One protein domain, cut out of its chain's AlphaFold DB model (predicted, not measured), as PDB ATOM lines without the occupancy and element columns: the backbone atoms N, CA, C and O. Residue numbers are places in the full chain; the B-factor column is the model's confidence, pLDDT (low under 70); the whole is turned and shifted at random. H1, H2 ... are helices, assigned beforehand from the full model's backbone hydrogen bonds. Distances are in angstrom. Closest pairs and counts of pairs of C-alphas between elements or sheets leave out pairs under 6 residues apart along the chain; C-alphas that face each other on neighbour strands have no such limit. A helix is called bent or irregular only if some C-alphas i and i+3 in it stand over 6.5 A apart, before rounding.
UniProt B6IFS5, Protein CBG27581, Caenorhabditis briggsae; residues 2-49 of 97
ATOM      1  N   ALA A   2      25.842  65.462 213.414       57.81
ATOM      2  CA  ALA A   2      24.853  65.175 212.376       57.81
ATOM      3  C   ALA A   2      25.533  65.335 211.011       57.81
ATOM      4  O   ALA A   2      26.078  66.398 210.718       57.81
ATOM      5  N   GLU A   3      25.562  64.270 210.220       70.38
ATOM      6  CA  GLU A   3      26.058  64.310 208.849       70.38
ATOM      7  C   GLU A   3      25.044  65.078 207.994       70.38
ATOM      8  O   GLU A   3      23.864  64.727 207.945       70.38
ATOM      9  N   LEU A   4      25.476  66.181 207.379       73.69
ATOM     10  CA  LEU A   4      24.635  66.933 206.453       73.69
ATOM     11  C   LEU A   4      24.518  66.135 205.156       73.69
ATOM     12  O   LEU A   4      25.527  65.788 204.541       73.69
ATOM     13  N   THR A   5      23.290  65.853 204.727       79.69
ATOM     14  CA  THR A   5      23.071  65.213 203.434       79.69
ATOM     15  C   THR A   5      23.411  66.203 202.317       79.69
ATOM     16  O   THR A   5      23.224  67.412 202.442       79.69
ATOM     17  N   LEU A   6      23.895  65.700 201.178       75.94
ATOM     18  CA  LEU A   6      24.145  66.535 199.993       75.94
ATOM     19  C   LEU A   6      22.908  67.353 199.582       75.94
ATOM     20  O   LEU A   6      23.042  68.442 199.034       75.94
ATOM     21  N   GLU A   7      21.711  66.841 199.866       77.00
ATOM     22  CA  GLU A   7      20.443  67.504 199.570       77.00
ATOM     23  C   GLU A   7      20.222  68.752 200.425       77.00
ATOM     24  O   GLU A   7      19.838  69.784 199.876       77.00
ATOM     25  N   THR A   8      20.516  68.704 201.730       74.69
ATOM     26  CA  THR A   8      20.388  69.882 202.603       74.69
ATOM     27  C   THR A   8      21.446  70.929 202.271       74.69
ATOM     28  O   THR A   8      21.126  72.107 202.159       74.69
ATOM     29  N   VAL A   9      22.679  70.503 201.977       81.25
ATOM     30  CA  VAL A   9      23.762  71.409 201.550       81.25
ATOM     31  C   VAL A   9      23.411  72.146 200.254       81.25
ATOM     32  O   VAL A   9      23.665  73.345 200.129       81.25
ATOM     33  N   ILE A  10      22.824  71.449 199.277       78.81
ATOM     34  CA  ILE A  10      22.415  72.058 198.005       78.81
ATOM     35  C   ILE A  10      21.186  72.952 198.201       78.81
ATOM     36  O   ILE A  10      21.148  74.046 197.640       78.81
ATOM     37  N   ALA A  11      20.206  72.524 199.003       78.69
ATOM     38  CA  ALA A  11      18.997  73.299 199.276       78.69
ATOM     39  C   ALA A  11      19.291  74.627 199.988       78.69
ATOM     40  O   ALA A  11      18.665  75.637 199.664       78.69
ATOM     41  N   ASP A  12      20.271  74.646 200.892       83.44
ATOM     42  CA  ASP A  12      20.667  75.839 201.644       83.44
ATOM     43  C   ASP A  12      21.692  76.718 200.908       83.44
ATOM     44  O   ASP A  12      22.019  77.814 201.371       83.44
ATOM     45  N   ASN A  13      22.163  76.303 199.727       85.25
ATOM     46  CA  ASN A  13      23.128  77.070 198.948       85.25
ATOM     47  C   ASN A  13      22.519  78.389 198.431       85.25
ATOM     48  O   ASN A  13      21.664  78.409 197.540       85.25
ATOM     49  N   THR A  14      22.990  79.515 198.967       86.31
ATOM     50  CA  THR A  14      22.477  80.857 198.653       86.31
ATOM     51  C   THR A  14      22.646  81.245 197.187       86.31
ATOM     52  O   THR A  14      21.739  81.858 196.626       86.31
ATOM     53  N   GLU A  15      23.749  80.852 196.550       88.38
ATOM     54  CA  GLU A  15      24.040  81.178 195.149       88.38
ATOM     55  C   GLU A  15      23.104  80.438 194.196       88.38
ATOM     56  O   GLU A  15      22.474  81.049 193.330       88.38
ATOM     57  N   VAL A  16      22.930  79.130 194.406       86.69
ATOM     58  CA  VAL A  16      22.000  78.308 193.617       86.69
ATOM     59  C   VAL A  16      20.581  78.857 193.740       86.69
ATOM     60  O   VAL A  16      19.873  78.995 192.738       86.69
ATOM     61  N   ARG A  17      20.174  79.253 194.951       87.50
ATOM     62  CA  ARG A  17      18.860  79.860 195.189       87.50
ATOM     63  C   ARG A  17      18.710  81.213 194.500       87.50
ATOM     64  O   ARG A  17      17.658  81.494 193.924       87.50
ATOM     65  N   TYR A  18      19.733  82.061 194.567       88.81
ATOM     66  CA  TYR A  18      19.722  83.384 193.949       88.81
ATOM     67  C   TYR A  18      19.609  83.292 192.427       88.81
ATOM     68  O   TYR A  18      18.774  83.977 191.830       88.81
ATOM     69  N   VAL A  19      20.385  82.400 191.807       88.94
ATOM     70  CA  VAL A  19      20.289  82.114 190.373       88.94
ATOM     71  C   VAL A  19      18.903  81.567 190.040       88.94
ATOM     72  O   VAL A  19      18.249  82.095 189.143       88.94
ATOM     73  N   GLY A  20      18.396  80.599 190.811       88.50
ATOM     74  CA  GLY A  20      17.067  80.010 190.620       88.50
ATOM     75  C   GLY A  20      15.923  81.032 190.600       88.50
ATOM     76  O   GLY A  20      14.992  80.891 189.811       88.50
ATOM     77  N   LYS A  21      16.012  82.108 191.394       88.25
ATOM     78  CA  LYS A  21      15.015  83.201 191.403       88.25
ATOM     79  C   LYS A  21      14.964  84.002 190.102       88.25
ATOM     80  O   LYS A  21      13.928  84.586 189.805       88.25
ATOM     81  N   LYS A  22      16.075  84.080 189.367       89.88
ATOM     82  CA  LYS A  22      16.181  84.865 188.126       89.88
ATOM     83  C   LYS A  22      15.792  84.076 186.881       89.88
ATOM     84  O   LYS A  22      15.622  84.667 185.820       89.88
ATOM     85  N   LEU A  23      15.702  82.754 186.997       90.56
ATOM     86  CA  LEU A  23      15.382  81.883 185.878       90.56
ATOM     87  C   LEU A  23      13.883  81.909 185.583       90.56
ATOM     88  O   LEU A  23      13.046  81.890 186.486       90.56
ATOM     89  N   GLU A  24      13.564  81.904 184.292       91.69
ATOM     90  CA  GLU A  24      12.199  81.732 183.808       91.69
ATOM     91  C   GLU A  24      11.651  80.355 184.230       91.69
ATOM     92  O   GLU A  24      12.392  79.381 184.395       91.69
ATOM     93  N   VAL A  25      10.340  80.282 184.460       91.38
ATOM     94  CA  VAL A  25       9.709  79.137 185.122       91.38
ATOM     95  C   VAL A  25       9.827  77.827 184.341       91.38
ATOM     96  O   VAL A  25      10.148  76.788 184.915       91.38
ATOM     97  N   ASN A  26       9.643  77.870 183.023       91.94
ATOM     98  CA  ASN A  26       9.752  76.702 182.158       91.94
ATOM     99  C   ASN A  26      11.209  76.237 182.050       91.94
ATOM    100  O   ASN A  26      11.484  75.035 182.002       91.94
ATOM    101  N   PHE A  27      12.160  77.174 182.084       91.81
ATOM    102  CA  PHE A  27      13.578  76.847 182.181       91.81
ATOM    103  C   PHE A  27      13.908  76.105 183.484       91.81
ATOM    104  O   PHE A  27      14.640  75.114 183.445       91.81
ATOM    105  N   ARG A  28      13.332  76.516 184.623       91.38
ATOM    106  CA  ARG A  28      13.524  75.829 185.915       91.38
ATOM    107  C   ARG A  28      13.027  74.387 185.887       91.38
ATOM    108  O   ARG A  28      13.748  73.504 186.347       91.38
ATOM    109  N   PHE A  29      11.862  74.122 185.296       89.62
ATOM    110  CA  PHE A  29      11.344  72.754 185.186       89.62
ATOM    111  C   PHE A  29      12.259  71.849 184.354       89.62
ATOM    112  O   PHE A  29      12.610  70.758 184.799       89.62
ATOM    113  N   ARG A  30      12.737  72.331 183.200       89.88
ATOM    114  CA  ARG A  30      13.700  71.591 182.362       89.88
ATOM    115  C   ARG A  30      15.035  71.364 183.070       89.88
ATOM    116  O   ARG A  30      15.678  70.334 182.875       89.88
ATOM    117  N   LEU A  31      15.473  72.334 183.871       90.06
ATOM    118  CA  LEU A  31      16.694  72.216 184.658       90.06
ATOM    119  C   LEU A  31      16.548  71.135 185.736       90.06
ATOM    120  O   LEU A  31      17.434  70.295 185.861       90.06
ATOM    121  N   ALA A  32      15.431  71.124 186.467       88.56
ATOM    122  CA  ALA A  32      15.149  70.130 187.501       88.56
ATOM    123  C   ALA A  32      15.001  68.709 186.928       88.56
ATOM    124  O   ALA A  32      15.463  67.755 187.548       88.56
ATOM    125  N   GLU A  33      14.424  68.573 185.730       88.19
ATOM    126  CA  GLU A  33      14.328  67.294 185.013       88.19
ATOM    127  C   GLU A  33      15.715  66.732 184.656       88.19
ATOM    128  O   GLU A  33      15.989  65.550 184.860       88.19
ATOM    129  N   ARG A  34      16.623  67.586 184.165       91.38
ATOM    130  CA  ARG A  34      17.984  67.182 183.766       91.38
ATOM    131  C   ARG A  34      18.940  67.021 184.944       91.38
ATOM    132  O   ARG A  34      19.893  66.250 184.857       91.38
ATOM    133  N   LEU A  35      18.718  67.769 186.023       89.12
ATOM    134  CA  LEU A  35      19.566  67.799 187.211       89.12
ATOM    135  C   LEU A  35      18.719  67.583 188.472       89.12
ATOM    136  O   LEU A  35      18.513  68.524 189.237       89.12
ATOM    137  N   PRO A  36      18.285  66.347 188.774       85.19
ATOM    138  CA  PRO A  36      17.389  66.079 189.902       85.19
ATOM    139  C   PRO A  36      17.916  66.593 191.251       85.19
ATOM    140  O   PRO A  36      17.148  67.060 192.088       85.19
ATOM    141  N   LYS A  37      19.245  66.594 191.434       83.94
ATOM    142  CA  LYS A  37      19.917  67.107 192.640       83.94
ATOM    143  C   LYS A  37      19.708  68.610 192.863       83.94
ATOM    144  O   LYS A  37      19.726  69.047 194.007       83.94
ATOM    145  N   ILE A  38      19.490  69.401 191.807       83.06
ATOM    146  CA  ILE A  38      19.184  70.836 191.938       83.06
ATOM    147  C   ILE A  38      17.708  71.081 192.262       83.06
ATOM    148  O   ILE A  38      17.360  72.155 192.746       83.06
ATOM    149  N   GLY A  39      16.851  70.076 192.048       81.06
ATOM    150  CA  GLY A  39      15.417  70.153 192.312       81.06
ATOM    151  C   GLY A  39      15.089  70.507 193.763       81.06
ATOM    152  O   GLY A  39      14.084  71.156 194.018       81.06
ATOM    153  N   PHE A  40      15.946  70.148 194.722       80.69
ATOM    154  CA  PHE A  40      15.764  70.524 196.128       80.69
ATOM    155  C   PHE A  40      15.940  72.028 196.358       80.69
ATOM    156  O   PHE A  40      15.093  72.662 196.985       80.69
ATOM    157  N   ALA A  41      16.998  72.615 195.793       81.62
ATOM    158  CA  ALA A  41      17.225  74.056 195.851       81.62
ATOM    159  C   ALA A  41      16.181  74.830 195.039       81.62
ATOM    160  O   ALA A  41      15.723  75.886 195.467       81.62
ATOM    161  N   GLU A  42      15.772  74.289 193.892       82.88
ATOM    162  CA  GLU A  42      14.701  74.832 193.056       82.88
ATOM    163  C   GLU A  42      13.380  74.907 193.841       82.88
ATOM    164  O   GLU A  42      12.790  75.983 193.934       82.88
ATOM    165  N   LYS A  43      12.977  73.825 194.520       83.19
ATOM    166  CA  LYS A  43      11.769  73.785 195.364       83.19
ATOM    167  C   LYS A  43      11.830  74.724 196.573       83.19
ATOM    168  O   LYS A  43      10.792  75.194 197.030       83.19
ATOM    169  N   ALA A  44      13.024  75.019 197.087       84.31
ATOM    170  CA  ALA A  44      13.231  75.959 198.194       84.31
ATOM    171  C   ALA A  44      13.135  77.442 197.768       84.31
ATOM    172  O   ALA A  44      13.258  78.352 198.602       84.31
ATOM    173  N   VAL A  45      12.956  77.707 196.471       86.94
ATOM    174  CA  VAL A  45      12.877  79.049 195.896       86.94
ATOM    175  C   VAL A  45      11.463  79.320 195.379       86.94
ATOM    176  O   VAL A  45      10.970  78.551 194.555       86.94
ATOM    177  N   PRO A  46      10.834  80.455 195.755       88.19
ATOM    178  CA  PRO A  46       9.527  80.837 195.230       88.19
ATOM    179  C   PRO A  46       9.475  80.829 193.699       88.19
ATOM    180  O   PRO A  46      10.426  81.235 193.021       88.19
ATOM    181  N   LEU A  47       8.349  80.370 193.162       88.62
ATOM    182  CA  LEU A  47       8.086  80.296 191.731       88.62
ATOM    183  C   LEU A  47       7.169  81.455 191.327       88.62
ATOM    184  O   LEU A  47       6.089  81.599 191.895       88.62
ATOM    185  N   HIS A  48       7.573  82.273 190.354       88.06
ATOM    186  CA  HIS A  48       6.705  83.323 189.817       88.06
ATOM    187  C   HIS A  48       6.061  82.854 188.509       88.06
ATOM    188  O   HIS A  48       6.737  82.724 187.487       88.06
ATOM    189  N   ILE A  49       4.751  82.608 188.544       92.44
ATOM    190  CA  ILE A  49       3.945  82.221 187.381       92.44
ATOM    191  C   ILE A  49       3.040  83.395 187.014       92.44
ATOM    192  O   ILE A  49       2.258  83.851 187.842       92.44
TER     193      ILE A  49
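This is residues 2 to 49 of the 97 residues of the protein "Protein CBG27581" of Caenorhabditis briggsae (UniProt B6IFS5). Look for a short helical hairpin, H3 and H4, with H2 making a triangle with the pair and H1 packed on H4 on the side away from H3. H4 is the hub that meets each of the other three, while the end stretches, residues 2 to 5 and residues 44 to 49, lead to the two ends of the long axis. The printed part has 48 residues with four named helices in the order H1, H2, H3, H4 and no named strand, and the class is all helix. It is compact, with a radius of gyration of the C-alphas of 10.7 A, yet elongated in outline, spanning 37 by 19 by 14 A.

Start at Ala 2 and go on to C-alpha 6 at (24.145, 66.535, 199.993), where H1 begins; it covers residues 6 to 11 over 8.5 A. After a tight link you reach H2, residues 14 to 22, which runs 12.9 A from its first to its last C-alpha. Find C-alpha 25 at (9.709, 79.137, 185.122); from there H3, the longest helix with 10 residues, runs 14.6 A to residue 34. H4 covers residues 36 to 43 over 11.0 A and ends at C-alpha 43, at (11.769, 73.785, 195.364). H4 is neither bent nor irregular, but only just: C-alphas 37 and 40 are 6.4 A apart.

Begin at the hub, H4. H1 touches it, the closest C-alphas being those of Ala 11 and Ala 41 at 3.9 A; the two run the same way at a shallow tilt of 33 degrees, only just short of steep. H2 touches H4 about perpendicular, at 74 degrees, with the C-alphas of Arg 17 and Ala 41 closest at 6.1 A. H3 and H4 touch as a helical hairpin, opposite ways at a shallow tilt of 30 degrees, with the C-alphas of Ala 32 and Gly 39 closest at 4.8 A. The helix packing is only just mostly aligned, with 2 of 3 touching pairs at a shallow tilt. H2 is close to but not clearly touching H1, where the C-alphas of Ile 10 and Val 16 are closest at 7.6 A. H2 is also close to but not clearly touching H3, where those of Gly 20 and Arg 28 are closest at 7.2 A. H1 and H3 are apart. In H1 and H3 every O i to N i+4 pair is within hydrogen-bond range, against 4 of 5 in H2 and 2 of 4 in H4.

The two C-alphas farthest apart are those of Ala 2 and Ile 49, at 36.8 A. The printed part has no cut, and the links from H1 to H2, H2 to H3 and H3 to H4 are tight. Read the B-factor column for the model's confidence: the mean pLDDT of the printed part is 84.9, and residue 2 alone is under 70.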